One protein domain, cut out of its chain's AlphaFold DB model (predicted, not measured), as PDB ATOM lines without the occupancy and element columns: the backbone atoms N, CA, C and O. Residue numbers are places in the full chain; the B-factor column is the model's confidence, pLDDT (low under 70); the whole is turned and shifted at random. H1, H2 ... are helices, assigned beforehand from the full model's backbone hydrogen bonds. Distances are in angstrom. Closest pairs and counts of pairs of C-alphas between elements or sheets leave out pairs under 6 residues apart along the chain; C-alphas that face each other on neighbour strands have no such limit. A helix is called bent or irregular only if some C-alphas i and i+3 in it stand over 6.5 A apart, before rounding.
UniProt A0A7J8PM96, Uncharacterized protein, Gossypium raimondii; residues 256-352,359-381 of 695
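This is residues 256 to 352 and 359 to 381 of the 695 residues of an uncharacterized protein of Gossypium raimondii (UniProt A0A7J8PM96). Five helices make an up-and-down bundle in two layers: H1, H3 and H5 stand side by side in a row with H3 in the middle, and H2 and H4 pack over one side of it, running against them. H2 is kinked near residue 287. The 120 printed residues hold five named helices, H1 to H5 in chain order, and no named strand; the class is all helix. The whole is compact, with a radius of gyration of the C-alphas of 14.1 A and spans of 43 by 35 by 22 A.

H1, residues 259 to 274, begins at C-alpha 259 (-21.558, 5.185, -23.181) and is 22.5 A long. H2, residues 278 to 299, is 25.9 A long and irregular: C-alphas 284 and 287 are 8.3 A apart. H3, residues 302 to 318, measures 24.3 A. H4, residues 328 to 349, measures 31.2 A. H5, residues 359 to 376, measures 26.3 A and ends at C-alpha 376 (-11.381, 4.625, 3.554).

H2 and H3 are the hubs, touching three helices each, and form a helical hairpin; their closest C-alphas, Pro 278 and Ala 318, are 6.4 A apart. H3 touches H1 at a shallow tilt of 23 degrees, the same way, closest at C-alphas Ser 264 and Ala 304, 4.6 A. H3 touches H5, closest at C-alphas Leu 302 and Phe 365, 5.7 A. H2 touches H4, closest at C-alphas Ser 290 and Leu 333, 6.1 A. H1 and H2 form a hairpin. H4 touches H5 with residues 341 to 348 alone. H1 is apart from H4 and H5. Every O i to N i+4 pair is within hydrogen-bond range in H1, H3, H4 and H5; in H2, 13 of 18 are.

The farthest C-alphas, Ser 256 and Ser 324, are 46.5 A apart. Residues 353 to 358 are not printed; C-alphas 352 and 359 are 9.4 A apart across the cut. Of the links printed whole, no link is long. Mean pLDDT of the printed part is 72.8, with 35 residues under 70, among them 256 to 260 and 297 to 304.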
ATOM      1  N   SER A 256     -24.322   5.425 -31.896       40.09
ATOM      2  CA  SER A 256     -23.103   4.603 -31.896       40.09
ATOM      3  C   SER A 256     -21.907   5.229 -31.158       40.09
ATOM      4  O   SER A 256     -20.774   5.196 -31.642       40.09
ATOM      5  N   LYS A 257     -22.147   5.804 -29.974       52.25
ATOM      6  CA  LYS A 257     -21.098   6.216 -29.031       52.25
ATOM      7  C   LYS A 257     -21.101   5.288 -27.824       52.25
ATOM      8  O   LYS A 257     -22.126   5.165 -27.163       52.25
ATOM      9  N   ASP A 258     -19.950   4.698 -27.508       57.28
ATOM     10  CA  ASP A 258     -19.783   3.825 -26.344       57.28
ATOM     11  C   ASP A 258     -20.043   4.602 -25.040       57.28
ATOM     12  O   ASP A 258     -19.206   5.425 -24.645       57.28
ATOM     13  N   PRO A 259     -21.164   4.361 -24.328       62.03
ATOM     14  CA  PRO A 259     -21.558   5.185 -23.181       62.03
ATOM     15  C   PRO A 259     -20.604   5.020 -21.991       62.03
ATOM     16  O   PRO A 259     -20.477   5.913 -21.154       62.03
ATOM     17  N   SER A 260     -19.889   3.895 -21.953       65.81
ATOM     18  CA  SER A 260     -18.799   3.595 -21.027       65.81
ATOM     19  C   SER A 260     -17.636   4.586 -21.136       65.81
ATOM     20  O   SER A 260     -17.105   5.002 -20.108       65.81
ATOM     21  N   THR A 261     -17.255   4.995 -22.352       74.56
ATOM     22  CA  THR A 261     -16.107   5.892 -22.574       74.56
ATOM     23  C   THR A 261     -16.412   7.297 -22.063       74.56
ATOM     24  O   THR A 261     -15.693   7.803 -21.205       74.56
ATOM     25  N   ALA A 262     -17.544   7.867 -22.478       75.50
ATOM     26  CA  ALA A 262     -18.021   9.170 -22.026       75.50
ATOM     27  C   ALA A 262     -18.193   9.246 -20.497       75.50
ATOM     28  O   ALA A 262     -17.842  10.256 -19.886       75.50
ATOM     29  N   LEU A 263     -18.694   8.176 -19.870       75.81
ATOM     30  CA  LEU A 263     -18.833   8.101 -18.416       75.81
ATOM     31  C   LEU A 263     -17.474   8.006 -17.708       75.81
ATOM     32  O   LEU A 263     -17.260   8.713 -16.727       75.81
ATOM     33  N   SER A 264     -16.538   7.199 -18.222       78.56
ATOM     34  CA  SER A 264     -15.178   7.104 -17.672       78.56
ATOM     35  C   SER A 264     -14.445   8.444 -17.761       78.56
ATOM     36  O   SER A 264     -13.931   8.920 -16.755       78.56
ATOM     37  N   GLN A 265     -14.480   9.109 -18.922       82.12
ATOM     38  CA  GLN A 265     -13.889  10.442 -19.098       82.12
ATOM     39  C   GLN A 265     -14.564  11.489 -18.200       82.12
ATOM     40  O   GLN A 265     -13.907  12.381 -17.669       82.12
ATOM     41  N   GLY A 266     -15.873  11.355 -17.975       82.06
ATOM     42  CA  GLY A 266     -16.617  12.165 -17.015       82.06
ATOM     43  C   GLY A 266     -16.112  12.035 -15.578       82.06
ATOM     44  O   GLY A 266     -15.910  13.047 -14.905       82.06
ATOM     45  N   LEU A 267     -15.865  10.804 -15.129       81.56
ATOM     46  CA  LEU A 267     -15.300  10.518 -13.810       81.56
ATOM     47  C   LEU A 267     -13.834  10.959 -13.708       81.56
ATOM     48  O   LEU A 267     -13.456  11.531 -12.694       81.56
ATOM     49  N   ASP A 268     -13.020  10.765 -14.750       83.50
ATOM     50  CA  ASP A 268     -11.620  11.218 -14.795       83.50
ATOM     51  C   ASP A 268     -11.510  12.744 -14.651       83.50
ATOM     52  O   ASP A 268     -10.738  13.244 -13.832       83.50
ATOM     53  N   VAL A 269     -12.322  13.495 -15.406       85.38
ATOM     54  CA  VAL A 269     -12.401  14.960 -15.305       85.38
ATOM     55  C   VAL A 269     -12.864  15.379 -13.906       85.38
ATOM     56  O   VAL A 269     -12.297  16.302 -13.325       85.38
ATOM     57  N   MET A 270     -13.858  14.694 -13.330       81.94
ATOM     58  CA  MET A 270     -14.371  15.008 -11.993       81.94
ATOM     59  C   MET A 270     -13.355  14.710 -10.883       81.94
ATOM     60  O   MET A 270     -13.174  15.533  -9.986       81.94
ATOM     61  N   ASN A 271     -12.626  13.596 -10.988       85.19
ATOM     62  CA  ASN A 271     -11.478  13.281 -10.141       85.19
ATOM     63  C   ASN A 271     -10.432  14.396 -10.191       85.19
ATOM     64  O   ASN A 271      -9.938  14.828  -9.154       85.19
ATOM     65  N   LYS A 272     -10.148  14.923 -11.386       84.88
ATOM     66  CA  LYS A 272      -9.142  15.974 -11.561       84.88
ATOM     67  C   LYS A 272      -9.552  17.336 -10.998       84.88
ATOM     68  O   LYS A 272      -8.683  18.137 -10.662       84.88
ATOM     69  N   VAL A 273     -10.855  17.570 -10.823       83.75
ATOM     70  CA  VAL A 273     -11.380  18.706 -10.051       83.75
ATOM     71  C   VAL A 273     -11.301  18.436  -8.542       83.75
ATOM     72  O   VAL A 273     -10.848  19.300  -7.789       83.75
ATOM     73  N   LEU A 274     -11.679  17.230  -8.098       80.56
ATOM     74  CA  LEU A 274     -11.619  16.807  -6.691       80.56
ATOM     75  C   LEU A 274     -10.198  16.837  -6.112       80.56
ATOM     76  O   LEU A 274     -10.033  17.281  -4.981       80.56
ATOM     77  N   GLU A 275      -9.176  16.463  -6.891       83.19
ATOM     78  CA  GLU A 275      -7.756  16.547  -6.500       83.19
ATOM     79  C   GLU A 275      -7.310  17.959  -6.074       83.19
ATOM     80  O   GLU A 275      -6.323  18.096  -5.350       83.19
ATOM     81  N   LYS A 276      -7.981  19.016  -6.559       81.56
ATOM     82  CA  LYS A 276      -7.545  20.417  -6.400       81.56
ATOM     83  C   LYS A 276      -8.517  21.288  -5.599       81.56
ATOM     84  O   LYS A 276      -8.073  22.213  -4.928       81.56
ATOM     85  N   GLN A 277      -9.822  21.010  -5.643       80.19
ATOM     86  CA  GLN A 277     -10.855  21.807  -4.964       80.19
ATOM     87  C   GLN A 277     -11.903  20.952  -4.207       80.19
ATOM     88  O   GLN A 277     -13.103  21.199  -4.362       80.19
ATOM     89  N   PRO A 278     -11.529  19.962  -3.370       74.56
ATOM     90  CA  PRO A 278     -12.483  18.978  -2.841       74.56
ATOM     91  C   PRO A 278     -13.668  19.623  -2.097       74.56
ATOM     92  O   PRO A 278     -14.829  19.378  -2.422       74.56
ATOM     93  N   ASN A 279     -13.386  20.537  -1.164       74.31
ATOM     94  CA  ASN A 279     -14.403  21.154  -0.305       74.31
ATOM     95  C   ASN A 279     -15.371  22.095  -1.040       74.31
ATOM     96  O   ASN A 279     -16.543  22.169  -0.669       74.31
ATOM     97  N   LEU A 280     -14.902  22.826  -2.058       75.75
ATOM     98  CA  LEU A 280     -15.741  23.742  -2.842       75.75
ATOM     99  C   LEU A 280     -16.534  22.984  -3.909       75.75
ATOM    100  O   LEU A 280     -17.731  23.216  -4.079       75.75
ATOM    101  N   PHE A 281     -15.883  22.042  -4.593       77.56
ATOM    102  CA  PHE A 281     -16.499  21.292  -5.675       77.56
ATOM    103  C   PHE A 281     -17.674  20.437  -5.191       77.56
ATOM    104  O   PHE A 281     -18.762  20.518  -5.769       77.56
ATOM    105  N   ILE A 282     -17.474  19.673  -4.108       75.62
ATOM    106  CA  ILE A 282     -18.500  18.791  -3.534       75.62
ATOM    107  C   ILE A 282     -19.724  19.606  -3.106       75.62
ATOM    108  O   ILE A 282     -20.838  19.251  -3.478       75.62
ATOM    109  N   ARG A 283     -19.533  20.734  -2.403       74.94
ATOM    110  CA  ARG A 283     -20.638  21.605  -1.960       74.94
ATOM    111  C   ARG A 283     -21.465  22.152  -3.127       74.94
ATOM    112  O   ARG A 283     -22.688  22.143  -3.050       74.94
ATOM    113  N   ASN A 284     -20.819  22.590  -4.208       77.62
ATOM    114  CA  ASN A 284     -21.520  23.218  -5.332       77.62
ATOM    115  C   ASN A 284     -22.183  22.210  -6.291       77.62
ATOM    116  O   ASN A 284     -23.179  22.550  -6.927       77.62
ATOM    117  N   ASN A 285     -21.648  20.988  -6.422       76.88
ATOM    118  CA  ASN A 285     -22.052  20.035  -7.470       76.88
ATOM    119  C   ASN A 285     -22.684  18.733  -6.935       76.88
ATOM    120  O   ASN A 285     -22.903  17.803  -7.711       76.88
ATOM    121  N   ILE A 286     -23.020  18.645  -5.641       76.94
ATOM    122  CA  ILE A 286     -23.482  17.398  -5.004       76.94
ATOM    123  C   ILE A 286     -24.659  16.707  -5.709       76.94
ATOM    124  O   ILE A 286     -24.658  15.487  -5.867       76.94
ATOM    125  N   ASN A 287     -25.627  17.478  -6.209       79.19
ATOM    126  CA  ASN A 287     -26.771  16.937  -6.947       79.19
ATOM    127  C   ASN A 287     -26.356  16.309  -8.287       79.19
ATOM    128  O   ASN A 287     -26.910  15.285  -8.679       79.19
ATOM    129  N   GLN A 288     -25.346  16.868  -8.959       75.50
ATOM    130  CA  GLN A 288     -24.806  16.307 -10.198       75.50
ATOM    131  C   GLN A 288     -23.979  15.045  -9.906       75.50
ATOM    132  O   GLN A 288     -24.184  14.037 -10.576       75.50
ATOM    133  N   ILE A 289     -23.157  15.027  -8.846       78.75
ATOM    134  CA  ILE A 289     -22.480  13.798  -8.374       78.75
ATOM    135  C   ILE A 289     -23.522  12.698  -8.091       78.75
ATOM    136  O   ILE A 289     -23.416  11.588  -8.611       78.75
ATOM    137  N   SER A 290     -24.582  13.029  -7.345       78.12
ATOM    138  CA  SER A 290     -25.697  12.130  -7.013       78.12
ATOM    139  C   SER A 290     -26.390  11.537  -8.248       78.12
ATOM    140  O   SER A 290     -26.750  10.358  -8.237       78.12
ATOM    141  N   GLN A 291     -26.561  12.309  -9.324       77.38
ATOM    142  CA  GLN A 291     -27.114  11.815 -10.593       77.38
ATOM    143  C   GLN A 291     -26.134  10.913 -11.362       77.38
ATOM    144  O   GLN A 291     -26.558   9.908 -11.924       77.38
ATOM    145  N   ILE A 292     -24.836  11.238 -11.385       74.62
ATOM    146  CA  ILE A 292     -23.806  10.514 -12.161       74.62
ATOM    147  C   ILE A 292     -23.538   9.110 -11.597       74.62
ATOM    148  O   ILE A 292     -23.211   8.189 -12.351       74.62
ATOM    149  N   LEU A 293     -23.728   8.916 -10.288       74.94
ATOM    150  CA  LEU A 293     -23.603   7.609  -9.638       74.94
ATOM    151  C   LEU A 293     -24.549   6.553 -10.239       74.94
ATOM    152  O   LEU A 293     -24.135   5.412 -10.434       74.94
ATOM    153  N   GLU A 294     -25.791   6.910 -10.587       75.25
ATOM    154  CA  GLU A 294     -26.780   5.956 -11.119       75.25
ATOM    155  C   GLU A 294     -26.335   5.283 -12.439       75.25
ATOM    156  O   GLU A 294     -26.325   4.047 -12.494       75.25
ATOM    157  N   PRO A 295     -25.890   6.022 -13.480       71.75
ATOM    158  CA  PRO A 295     -25.191   5.461 -14.635       71.75
ATOM    159  C   PRO A 295     -24.044   4.507 -14.285       71.75
ATOM    160  O   PRO A 295     -23.941   3.448 -14.902       71.75
ATOM    161  N   CYS A 296     -23.202   4.830 -13.298       71.12
ATOM    162  CA  CYS A 296     -22.019   4.022 -12.980       71.12
ATOM    163  C   CYS A 296     -22.385   2.588 -12.570       71.12
ATOM    164  O   CYS A 296     -21.834   1.635 -13.120       71.12
ATOM    165  N   PHE A 297     -23.367   2.429 -11.677       69.44
ATOM    166  CA  PHE A 297     -23.878   1.109 -11.290       69.44
ATOM    167  C   PHE A 297     -24.710   0.445 -12.404       69.44
ATOM    168  O   PHE A 297     -24.741  -0.779 -12.500       69.44
ATOM    169  N   LYS A 298     -25.362   1.225 -13.279       68.88
ATOM    170  CA  LYS A 298     -26.174   0.696 -14.389       68.88
ATOM    171  C   LYS A 298     -25.338   0.082 -15.517       68.88
ATOM    172  O   LYS A 298     -25.738  -0.942 -16.065       68.88
ATOM    173  N   TYR A 299     -24.214   0.700 -15.889       63.41
ATOM    174  CA  TYR A 299     -23.420   0.274 -17.049       63.41
ATOM    175  C   TYR A 299     -22.383  -0.829 -16.747       63.41
ATOM    176  O   TYR A 299     -21.802  -1.354 -17.692       63.41
ATOM    177  N   LYS A 300     -22.191  -1.238 -15.479       61.25
ATOM    178  CA  LYS A 300     -21.403  -2.429 -15.066       61.25
ATOM    179  C   LYS A 300     -19.920  -2.454 -15.538       61.25
ATOM    180  O   LYS A 300     -19.360  -3.526 -15.749       61.25
ATOM    181  N   MET A 301     -19.262  -1.299 -15.717       60.47
ATOM    182  CA  MET A 301     -17.914  -1.208 -16.328       60.47
ATOM    183  C   MET A 301     -16.765  -1.116 -15.311       60.47
ATOM    184  O   MET A 301     -16.728  -0.192 -14.501       60.47
ATOM    185  N   LEU A 302     -15.763  -1.999 -15.419       61.38
ATOM    186  CA  LEU A 302     -14.609  -2.045 -14.502       61.38
ATOM    187  C   LEU A 302     -13.709  -0.797 -14.543       61.38
ATOM    188  O   LEU A 302     -13.285  -0.336 -13.485       61.38
ATOM    189  N   GLU A 303     -13.434  -0.220 -15.718       61.84
ATOM    190  CA  GLU A 303     -12.583   0.982 -15.818       61.84
ATOM    191  C   GLU A 303     -13.261   2.213 -15.198       61.84
ATOM    192  O   GLU A 303     -12.681   2.861 -14.328       61.84
ATOM    193  N   ALA A 304     -14.537   2.451 -15.524       65.81
ATOM    194  CA  ALA A 304     -15.347   3.461 -14.838       65.81
ATOM    195  C   ALA A 304     -15.463   3.167 -13.327       65.81
ATOM    196  O   ALA A 304     -15.504   4.093 -12.524       65.81
ATOM    197  N   GLY A 305     -15.441   1.891 -12.925       70.44
ATOM    198  CA  GLY A 305     -15.350   1.465 -11.528       70.44
ATOM    199  C   GLY A 305     -14.092   1.970 -10.816       70.44
ATOM    200  O   GLY A 305     -14.199   2.450  -9.691       70.44
ATOM    201  N   LYS A 306     -12.917   1.953 -11.461       74.69
ATOM    202  CA  LYS A 306     -11.675   2.513 -10.886       74.69
ATOM    203  C   LYS A 306     -11.785   4.026 -10.687       74.69
ATOM    204  O   LYS A 306     -11.488   4.518  -9.599       74.69
ATOM    205  N   SER A 307     -12.260   4.754 -11.701       77.00
ATOM    206  CA  SER A 307     -12.433   6.209 -11.612       77.00
ATOM    207  C   SER A 307     -13.522   6.594 -10.598       77.00
ATOM    208  O   SER A 307     -13.340   7.564  -9.866       77.00
ATOM    209  N   LEU A 308     -14.589   5.799 -10.457       80.19
ATOM    210  CA  LEU A 308     -15.585   5.931  -9.386       80.19
ATOM    211  C   LEU A 308     -14.983   5.670  -7.996       80.19
ATOM    212  O   LEU A 308     -15.292   6.391  -7.053       80.19
ATOM    213  N   CYS A 309     -14.122   4.663  -7.847       80.31
ATOM    214  CA  CYS A 309     -13.474   4.364  -6.569       80.31
ATOM    215  C   CYS A 309     -12.534   5.496  -6.129       80.31
ATOM    216  O   CYS A 309     -12.556   5.879  -4.962       80.31
ATOM    217  N   SER A 310     -11.780   6.087  -7.063       80.56
ATOM    218  CA  SER A 310     -10.979   7.293  -6.804       80.56
ATOM    219  C   SER A 310     -11.854   8.476  -6.357       80.56
ATOM    220  O   SER A 310     -11.551   9.136  -5.362       80.56
ATOM    221  N   LEU A 311     -12.994   8.680  -7.030       80.81
ATOM    222  CA  LEU A 311     -13.956   9.739  -6.721       80.81
ATOM    223  C   LEU A 311     -14.550   9.577  -5.319       80.81
ATOM    224  O   LEU A 311     -14.525  10.514  -4.525       80.81
ATOM    225  N   LEU A 312     -15.049   8.378  -5.000       80.19
ATOM    226  CA  LEU A 312     -15.578   8.058  -3.676       80.19
ATOM    227  C   LEU A 312     -14.505   8.266  -2.607       80.19
ATOM    228  O   LEU A 312     -14.779   8.929  -1.611       80.19
ATOM    229  N   LYS A 313     -13.278   7.779  -2.836       81.38
ATOM    230  CA  LYS A 313     -12.160   7.959  -1.906       81.38
ATOM    231  C   LYS A 313     -11.903   9.433  -1.593       81.38
ATOM    232  O   LYS A 313     -11.978   9.800  -0.429       81.38
ATOM    233  N   MET A 314     -11.729  10.288  -2.602       77.25
ATOM    234  CA  MET A 314     -11.521  11.726  -2.377       77.25
ATOM    235  C   MET A 314     -12.713  12.418  -1.696       77.25
ATOM    236  O   MET A 314     -12.513  13.365  -0.938       77.25
ATOM    237  N   ILE A 315     -13.946  11.953  -1.922       79.56
ATOM    238  CA  ILE A 315     -15.138  12.480  -1.238       79.56
ATOM    239  C   ILE A 315     -15.147  12.089   0.251       79.56
ATOM    240  O   ILE A 315     -15.465  12.934   1.086       79.56
ATOM    241  N   PHE A 316     -14.791  10.851   0.604       76.12
ATOM    242  CA  PHE A 316     -14.689  10.407   2.003       76.12
ATOM    243  C   PHE A 316     -13.456  10.978   2.726       76.12
ATOM    244  O   PHE A 316     -13.578  11.379   3.881       76.12
ATOM    245  N   ASP A 317     -12.307  11.089   2.050       76.56
ATOM    246  CA  ASP A 317     -11.091  11.726   2.584       76.56
ATOM    247  C   ASP A 317     -11.335  13.221   2.899       76.56
ATOM    248  O   ASP A 317     -10.790  13.754   3.866       76.56
ATOM    249  N   ALA A 318     -12.187  13.903   2.117       72.06
ATOM    250  CA  ALA A 318     -12.575  15.300   2.347       72.06
ATOM    251  C   ALA A 318     -13.682  15.481   3.406       72.06
ATOM    252  O   ALA A 318     -13.678  16.478   4.131       72.06
ATOM    253  N   PHE A 319     -14.631  14.541   3.500       72.31
ATOM    254  CA  PHE A 319     -15.792  14.623   4.396       72.31
ATOM    255  C   PHE A 319     -16.084  13.297   5.130       72.31
ATOM    256  O   PHE A 319     -17.085  12.641   4.841       72.31
ATOM    257  N   PRO A 320     -15.278  12.899   6.133       68.44
ATOM    258  CA  PRO A 320     -15.551  11.695   6.920       68.44
ATOM    259  C   PRO A 320     -16.966  11.704   7.531       68.44
ATOM    260  O   PRO A 320     -17.427  12.735   8.035       68.44
ATOM    261  N   LEU A 321     -17.669  10.564   7.523       62.84
ATOM    262  CA  LEU A 321     -19.062  10.462   8.011       62.84
ATOM    263  C   LEU A 321     -19.224  10.918   9.471       62.84
ATOM    264  O   LEU A 321     -20.221  11.565   9.821       62.84
ATOM    265  N   ASP A 322     -18.224  10.584  10.289       59.25
ATOM    266  CA  ASP A 322     -18.167  10.832  11.732       59.25
ATOM    267  C   ASP A 322     -17.731  12.270  12.081       59.25
ATOM    268  O   ASP A 322     -17.782  12.675  13.242       59.25
ATOM    269  N   ALA A 323     -17.328  13.077  11.090       61.16
ATOM    270  CA  ALA A 323     -16.953  14.467  11.309       61.16
ATOM    271  C   ALA A 323     -18.188  15.377  11.460       61.16
ATOM    272  O   ALA A 323     -19.145  15.331  10.678       61.16
ATOM    273  N   SER A 324     -18.137  16.282  12.442       55.53
ATOM    274  CA  SER A 324     -19.150  17.330  12.659       55.53
ATOM    275  C   SER A 324     -19.169  18.403  11.560       55.53
ATOM    276  O   SER A 324     -20.104  19.196  11.489       55.53
ATOM    277  N   THR A 325     -18.160  18.418  10.685       56.84
ATOM    278  CA  THR A 325     -18.008  19.333   9.543       56.84
ATOM    279  C   THR A 325     -18.719  18.866   8.266       56.84
ATOM    280  O   THR A 325     -18.791  19.635   7.303       56.84
ATOM    281  N   THR A 326     -19.239  17.634   8.236       64.50
ATOM    282  CA  THR A 326     -19.815  17.002   7.036       64.50
ATOM    283  C   THR A 326     -21.260  17.467   6.770       64.50
ATOM    284  O   THR A 326     -22.136  17.184   7.594       64.50
ATOM    285  N   PRO A 327     -21.545  18.149   5.633       72.75
ATOM    286  CA  PRO A 327     -22.872  18.689   5.310       72.75
ATOM    287  C   PRO A 327     -23.985  17.627   5.232       72.75
ATOM    288  O   PRO A 327     -23.705  16.480   4.871       72.75
ATOM    289  N   PRO A 328     -25.260  17.990   5.482       70.06
ATOM    290  CA  PRO A 328     -26.380  17.045   5.421       70.06
ATOM    291  C   PRO A 328     -26.549  16.424   4.027       70.06
ATOM    292  O   PRO A 328     -26.784  15.222   3.921       70.06
ATOM    293  N   ASP A 329     -26.328  17.198   2.962       73.19
ATOM    294  CA  ASP A 329     -26.424  16.724   1.575       73.19
ATOM    295  C   ASP A 329     -25.366  15.653   1.255       73.19
ATOM    296  O   ASP A 329     -25.619  14.727   0.485       73.19
ATOM    297  N   VAL A 330     -24.193  15.729   1.898       74.88
ATOM    298  CA  VAL A 330     -23.125  14.718   1.795       74.88
ATOM    299  C   VAL A 330     -23.533  13.428   2.508       74.88
ATOM    300  O   VAL A 330     -23.291  12.340   1.993       74.88
ATOM    301  N   LYS A 331     -24.262  13.518   3.628       73.31
ATOM    302  CA  LYS A 331     -24.831  12.335   4.297       73.31
ATOM    303  C   LYS A 331     -25.949  11.689   3.466       73.31
ATOM    304  O   LYS A 331     -26.005  10.464   3.388       73.31
ATOM    305  N   LEU A 332     -26.759  12.485   2.758       77.50
ATOM    306  CA  LEU A 332     -27.741  11.982   1.785       77.50
ATOM    307  C   LEU A 332     -27.073  11.320   0.563       77.50
ATOM    308  O   LEU A 332     -27.547  10.288   0.090       77.50
ATOM    309  N   LEU A 333     -25.946  11.858   0.080       77.31
ATOM    310  CA  LEU A 333     -25.138  11.220  -0.966       77.31
ATOM    311  C   LEU A 333     -24.642   9.837  -0.515       77.31
ATOM    312  O   LEU A 333     -24.769   8.874  -1.269       77.31
ATOM    313  N   TYR A 334     -24.135   9.715   0.716       77.50
ATOM    314  CA  TYR A 334     -23.692   8.430   1.266       77.50
ATOM    315  C   TYR A 334     -24.840   7.430   1.447       77.50
ATOM    316  O   TYR A 334     -24.675   6.269   1.079       77.50
ATOM    317  N   GLN A 335     -26.018   7.868   1.909       78.62
ATOM    318  CA  GLN A 335     -27.212   7.014   1.933       78.62
ATOM    319  C   GLN A 335     -27.551   6.499   0.525       78.62
ATOM    320  O   GLN A 335     -27.758   5.303   0.343       78.62
ATOM    321  N   LYS A 336     -27.537   7.367  -0.494       77.88
ATOM    322  CA  LYS A 336     -27.813   6.962  -1.881       77.88
ATOM    323  C   LYS A 336     -26.761   5.992  -2.439       77.88
ATOM    324  O   LYS A 336     -27.105   5.102  -3.215       77.88
ATOM    325  N   VAL A 337     -25.489   6.140  -2.056       78.25
ATOM    326  CA  VAL A 337     -24.424   5.184  -2.406       78.25
ATOM    327  C   VAL A 337     -24.710   3.809  -1.798       78.25
ATOM    328  O   VAL A 337     -24.627   2.818  -2.520       78.25
ATOM    329  N   ASP A 338     -25.104   3.739  -0.523       75.94
ATOM    330  CA  ASP A 338     -25.490   2.474   0.115       75.94
ATOM    331  C   ASP A 338     -26.751   1.869  -0.528       75.94
ATOM    332  O   ASP A 338     -26.738   0.705  -0.919       75.94
ATOM    333  N   GLU A 339     -27.803   2.656  -0.778       81.94
ATOM    334  CA  GLU A 339     -29.013   2.192  -1.478       81.94
ATOM    335  C   GLU A 339     -28.705   1.617  -2.875       81.94
ATOM    336  O   GLU A 339     -29.250   0.574  -3.254       81.94
ATOM    337  N   LEU A 340     -27.809   2.248  -3.645       77.00
ATOM    338  CA  LEU A 340     -27.365   1.743  -4.950       77.00
ATOM    339  C   LEU A 340     -26.553   0.447  -4.824       77.00
ATOM    340  O   LEU A 340     -26.771  -0.485  -5.603       77.00
ATOM    341  N   ILE A 341     -25.667   0.364  -3.830       76.88
ATOM    342  CA  ILE A 341     -24.881  -0.834  -3.524       76.88
ATOM    343  C   ILE A 341     -25.813  -1.982  -3.118       76.88
ATOM    344  O   ILE A 341     -25.794  -3.029  -3.768       76.88
ATOM    345  N   GLN A 342     -26.697  -1.784  -2.137       77.69
ATOM    346  CA  GLN A 342     -27.684  -2.773  -1.692       77.69
ATOM    347  C   GLN A 342     -28.584  -3.249  -2.841       77.69
ATOM    348  O   GLN A 342     -28.781  -4.455  -3.010       77.69
ATOM    349  N   LYS A 343     -29.086  -2.331  -3.678       81.00
ATOM    350  CA  LYS A 343     -29.905  -2.653  -4.857       81.00
ATOM    351  C   LYS A 343     -29.138  -3.495  -5.879       81.00
ATOM    352  O   LYS A 343     -29.695  -4.452  -6.423       81.00
ATOM    353  N   HIS A 344     -27.864  -3.188  -6.128       73.44
ATOM    354  CA  HIS A 344     -27.047  -3.973  -7.051       73.44
ATOM    355  C   HIS A 344     -26.695  -5.352  -6.468       73.44
ATOM    356  O   HIS A 344     -26.831  -6.353  -7.170       73.44
ATOM    357  N   ILE A 345     -26.366  -5.440  -5.174       73.69
ATOM    358  CA  ILE A 345     -26.147  -6.711  -4.460       73.69
ATOM    359  C   ILE A 345     -27.408  -7.574  -4.480       73.69
ATOM    360  O   ILE A 345     -27.306  -8.775  -4.714       73.69
ATOM    361  N   ALA A 346     -28.597  -6.997  -4.287       75.31
ATOM    362  CA  ALA A 346     -29.858  -7.729  -4.387       75.31
ATOM    363  C   ALA A 346     -30.044  -8.325  -5.794       75.31
ATOM    364  O   ALA A 346     -30.333  -9.513  -5.920       75.31
ATOM    365  N   SER A 347     -29.770  -7.547  -6.847       74.50
ATOM    366  CA  SER A 347     -29.781  -8.023  -8.240       74.50
ATOM    367  C   SER A 347     -28.742  -9.120  -8.534       74.50
ATOM    368  O   SER A 347     -28.956  -9.930  -9.433       74.50
ATOM    369  N   VAL A 348     -27.619  -9.137  -7.814       68.69
ATOM    370  CA  VAL A 348     -26.503 -10.089  -7.985       68.69
ATOM    371  C   VAL A 348     -26.668 -11.357  -7.127       68.69
ATOM    372  O   VAL A 348     -26.215 -12.431  -7.518       68.69
ATOM    373  N   THR A 349     -27.337 -11.246  -5.977       65.50
ATOM    374  CA  THR A 349     -27.572 -12.345  -5.017       65.50
ATOM    375  C   THR A 349     -28.894 -13.076  -5.283       65.50
ATOM    376  O   THR A 349     -29.075 -14.207  -4.827       65.50
ATOM    377  N   ALA A 350     -29.826 -12.456  -6.016       68.12
ATOM    378  CA  ALA A 350     -31.063 -13.100  -6.449       68.12
ATOM    379  C   ALA A 350     -30.775 -14.424  -7.194       68.12
ATOM    380  O   ALA A 350     -29.816 -14.493  -7.968       68.12
ATOM    381  N   PRO A 351     -31.582 -15.483  -6.990       56.75
ATOM    382  CA  PRO A 351     -31.410 -16.755  -7.685       56.75
ATOM    383  C   PRO A 351     -31.787 -16.607  -9.167       56.75
ATOM    384  O   PRO A 351     -32.940 -16.789  -9.550       56.75
ATOM    385  N   GLN A 352     -30.806 -16.243  -9.995       52.91
ATOM    386  CA  GLN A 352     -31.006 -15.980 -11.419       52.91
ATOM    387  C   GLN A 352     -31.368 -17.251 -12.194       52.91
ATOM    388  O   GLN A 352     -30.609 -18.223 -12.220       52.91
ATOM    389  N   SER A 359     -22.772 -11.683 -14.965       63.06
ATOM    390  CA  SER A 359     -22.896 -11.763 -13.505       63.06
ATOM    391  C   SER A 359     -21.542 -11.637 -12.790       63.06
ATOM    392  O   SER A 359     -21.432 -10.856 -11.842       63.06
ATOM    393  N   ALA A 360     -20.493 -12.303 -13.282       61.91
ATOM    394  CA  ALA A 360     -19.164 -12.262 -12.674       61.91
ATOM    395  C   ALA A 360     -18.530 -10.860 -12.724       61.91
ATOM    396  O   ALA A 360     -18.095 -10.354 -11.692       61.91
ATOM    397  N   ASN A 361     -18.586 -10.173 -13.874       67.12
ATOM    398  CA  ASN A 361     -18.142  -8.777 -14.009       67.12
ATOM    399  C   ASN A 361     -18.913  -7.816 -13.085       67.12
ATOM    400  O   ASN A 361     -18.320  -6.897 -12.517       67.12
ATOM    401  N   SER A 362     -20.214  -8.061 -12.878       69.19
ATOM    402  CA  SER A 362     -21.031  -7.294 -11.925       69.19
ATOM    403  C   SER A 362     -20.543  -7.490 -10.481       69.19
ATOM    404  O   SER A 362     -20.424  -6.519  -9.735       69.19
ATOM    405  N   ILE A 363     -20.194  -8.724 -10.090       72.75
ATOM    406  CA  ILE A 363     -19.595  -9.014  -8.776       72.75
ATOM    407  C   ILE A 363     -18.228  -8.327  -8.647       72.75
ATOM    408  O   ILE A 363     -17.990  -7.653  -7.648       72.75
ATOM    409  N   SER A 364     -17.362  -8.424  -9.661       72.88
ATOM    410  CA  SER A 364     -16.038  -7.782  -9.675       72.88
ATOM    411  C   SER A 364     -16.123  -6.265  -9.470       72.88
ATOM    412  O   SER A 364     -15.361  -5.696  -8.691       72.88
ATOM    413  N   PHE A 365     -17.087  -5.607 -10.123       74.44
ATOM    414  CA  PHE A 365     -17.357  -4.178  -9.956       74.44
ATOM    415  C   PHE A 365     -17.834  -3.840  -8.532       74.44
ATOM    416  O   PHE A 365     -17.281  -2.944  -7.893       74.44
ATOM    417  N   VAL A 366     -18.814  -4.585  -8.003       77.06
ATOM    418  CA  VAL A 366     -19.324  -4.398  -6.631       77.06
ATOM    419  C   VAL A 366     -18.216  -4.589  -5.594       77.06
ATOM    420  O   VAL A 366     -18.107  -3.789  -4.667       77.06
ATOM    421  N   LEU A 367     -17.360  -5.601  -5.755       74.44
ATOM    422  CA  LEU A 367     -16.257  -5.872  -4.834       74.44
ATOM    423  C   LEU A 367     -15.138  -4.834  -4.904       74.44
ATOM    424  O   LEU A 367     -14.556  -4.527  -3.866       74.44
ATOM    425  N   LEU A 368     -14.867  -4.257  -6.076       77.00
ATOM    426  CA  LEU A 368     -13.935  -3.135  -6.208       77.00
ATOM    427  C   LEU A 368     -14.434  -1.914  -5.413       77.00
ATOM    428  O   LEU A 368     -13.688  -1.364  -4.603       77.00
ATOM    429  N   VAL A 369     -15.716  -1.560  -5.565       76.75
ATOM    430  CA  VAL A 369     -16.358  -0.453  -4.832       76.75
ATOM    431  C   VAL A 369     -16.390  -0.722  -3.322       76.75
ATOM    432  O   VAL A 369     -15.932   0.112  -2.542       76.75
ATOM    433  N   ILE A 370     -16.852  -1.902  -2.894       77.81
ATOM    434  CA  ILE A 370     -16.864  -2.322  -1.479       77.81
ATOM    435  C   ILE A 370     -15.451  -2.294  -0.882       77.81
ATOM    436  O   ILE A 370     -15.277  -1.854   0.256       77.81
ATOM    437  N   LYS A 371     -14.428  -2.718  -1.634       80.19
ATOM    438  CA  LYS A 371     -13.039  -2.685  -1.172       80.19
ATOM    439  C   LYS A 371     -12.568  -1.260  -0.908       80.19
ATOM    440  O   LYS A 371     -12.107  -0.988   0.196       80.19
ATOM    441  N   THR A 372     -12.712  -0.345  -1.866       72.81
ATOM    442  CA  THR A 372     -12.270   1.045  -1.673       72.81
ATOM    443  C   THR A 372     -13.047   1.743  -0.555       72.81
ATOM    444  O   THR A 372     -12.449   2.455   0.247       72.81
ATOM    445  N   LEU A 373     -14.349   1.477  -0.416       71.12
ATOM    446  CA  LEU A 373     -15.137   1.972   0.717       71.12
ATOM    447  C   LEU A 373     -14.641   1.415   2.065       71.12
ATOM    448  O   LEU A 373     -14.566   2.161   3.037       71.12
ATOM    449  N   THR A 374     -14.240   0.141   2.124       70.00
ATOM    450  CA  THR A 374     -13.667  -0.480   3.337       70.00
ATOM    451  C   THR A 374     -12.285   0.087   3.685       70.00
ATOM    452  O   THR A 374     -11.972   0.236   4.866       70.00
ATOM    453  N   GLU A 375     -11.462   0.417   2.682       74.12
ATOM    454  CA  GLU A 375     -10.141   1.036   2.878       74.12
ATOM    455  C   GLU A 375     -10.240   2.434   3.499       74.12
ATOM    456  O   GLU A 375      -9.413   2.772   4.344       74.12
ATOM    457  N   VAL A 376     -11.236   3.233   3.097       64.88
ATOM    458  CA  VAL A 376     -11.381   4.625   3.554       64.88
ATOM    459  C   VAL A 376     -12.255   4.730   4.808       64.88
ATOM    460  O   VAL A 376     -11.880   5.417   5.753       64.88
ATOM    461  N   GLN A 377     -13.381   4.008   4.877       64.50
ATOM    462  CA  GLN A 377     -14.244   3.998   6.060       64.50
ATOM    463  C   GLN A 377     -14.781   2.597   6.407       64.50
ATOM    464  O   GLN A 377     -15.880   2.186   6.026       64.50
ATOM    465  N   LYS A 378     -14.037   1.905   7.281       66.06
ATOM    466  CA  LYS A 378     -14.360   0.573   7.835       66.06
ATOM    467  C   LYS A 378     -15.755   0.445   8.471       66.06
ATOM    468  O   LYS A 378     -16.242  -0.678   8.609       66.06
ATOM    469  N   SER A 379     -16.393   1.546   8.884       61.38
ATOM    470  CA  SER A 379     -17.727   1.557   9.510       61.38
ATOM    471  C   SER A 379     -18.908   1.674   8.531       61.38
ATOM    472  O   SER A 379     -20.034   1.406   8.946       61.38
ATOM    473  N   PHE A 380     -18.691   1.994   7.248       62.88
ATOM    474  CA  PHE A 380     -19.784   2.296   6.307       62.88
ATOM    475  C   PHE A 380     -20.623   1.071   5.895       62.88
ATOM    476  O   PHE A 380     -21.844   1.150   5.844       62.88
ATOM    477  N   ILE A 381     -19.987  -0.073   5.624       69.94
ATOM    478  CA  ILE A 381     -20.642  -1.224   4.966       69.94
ATOM    479  C   ILE A 381     -21.286  -2.170   5.989       69.94
ATOM    480  O   ILE A 381     -20.663  -2.484   7.001       69.94
TER     481      ILE A 381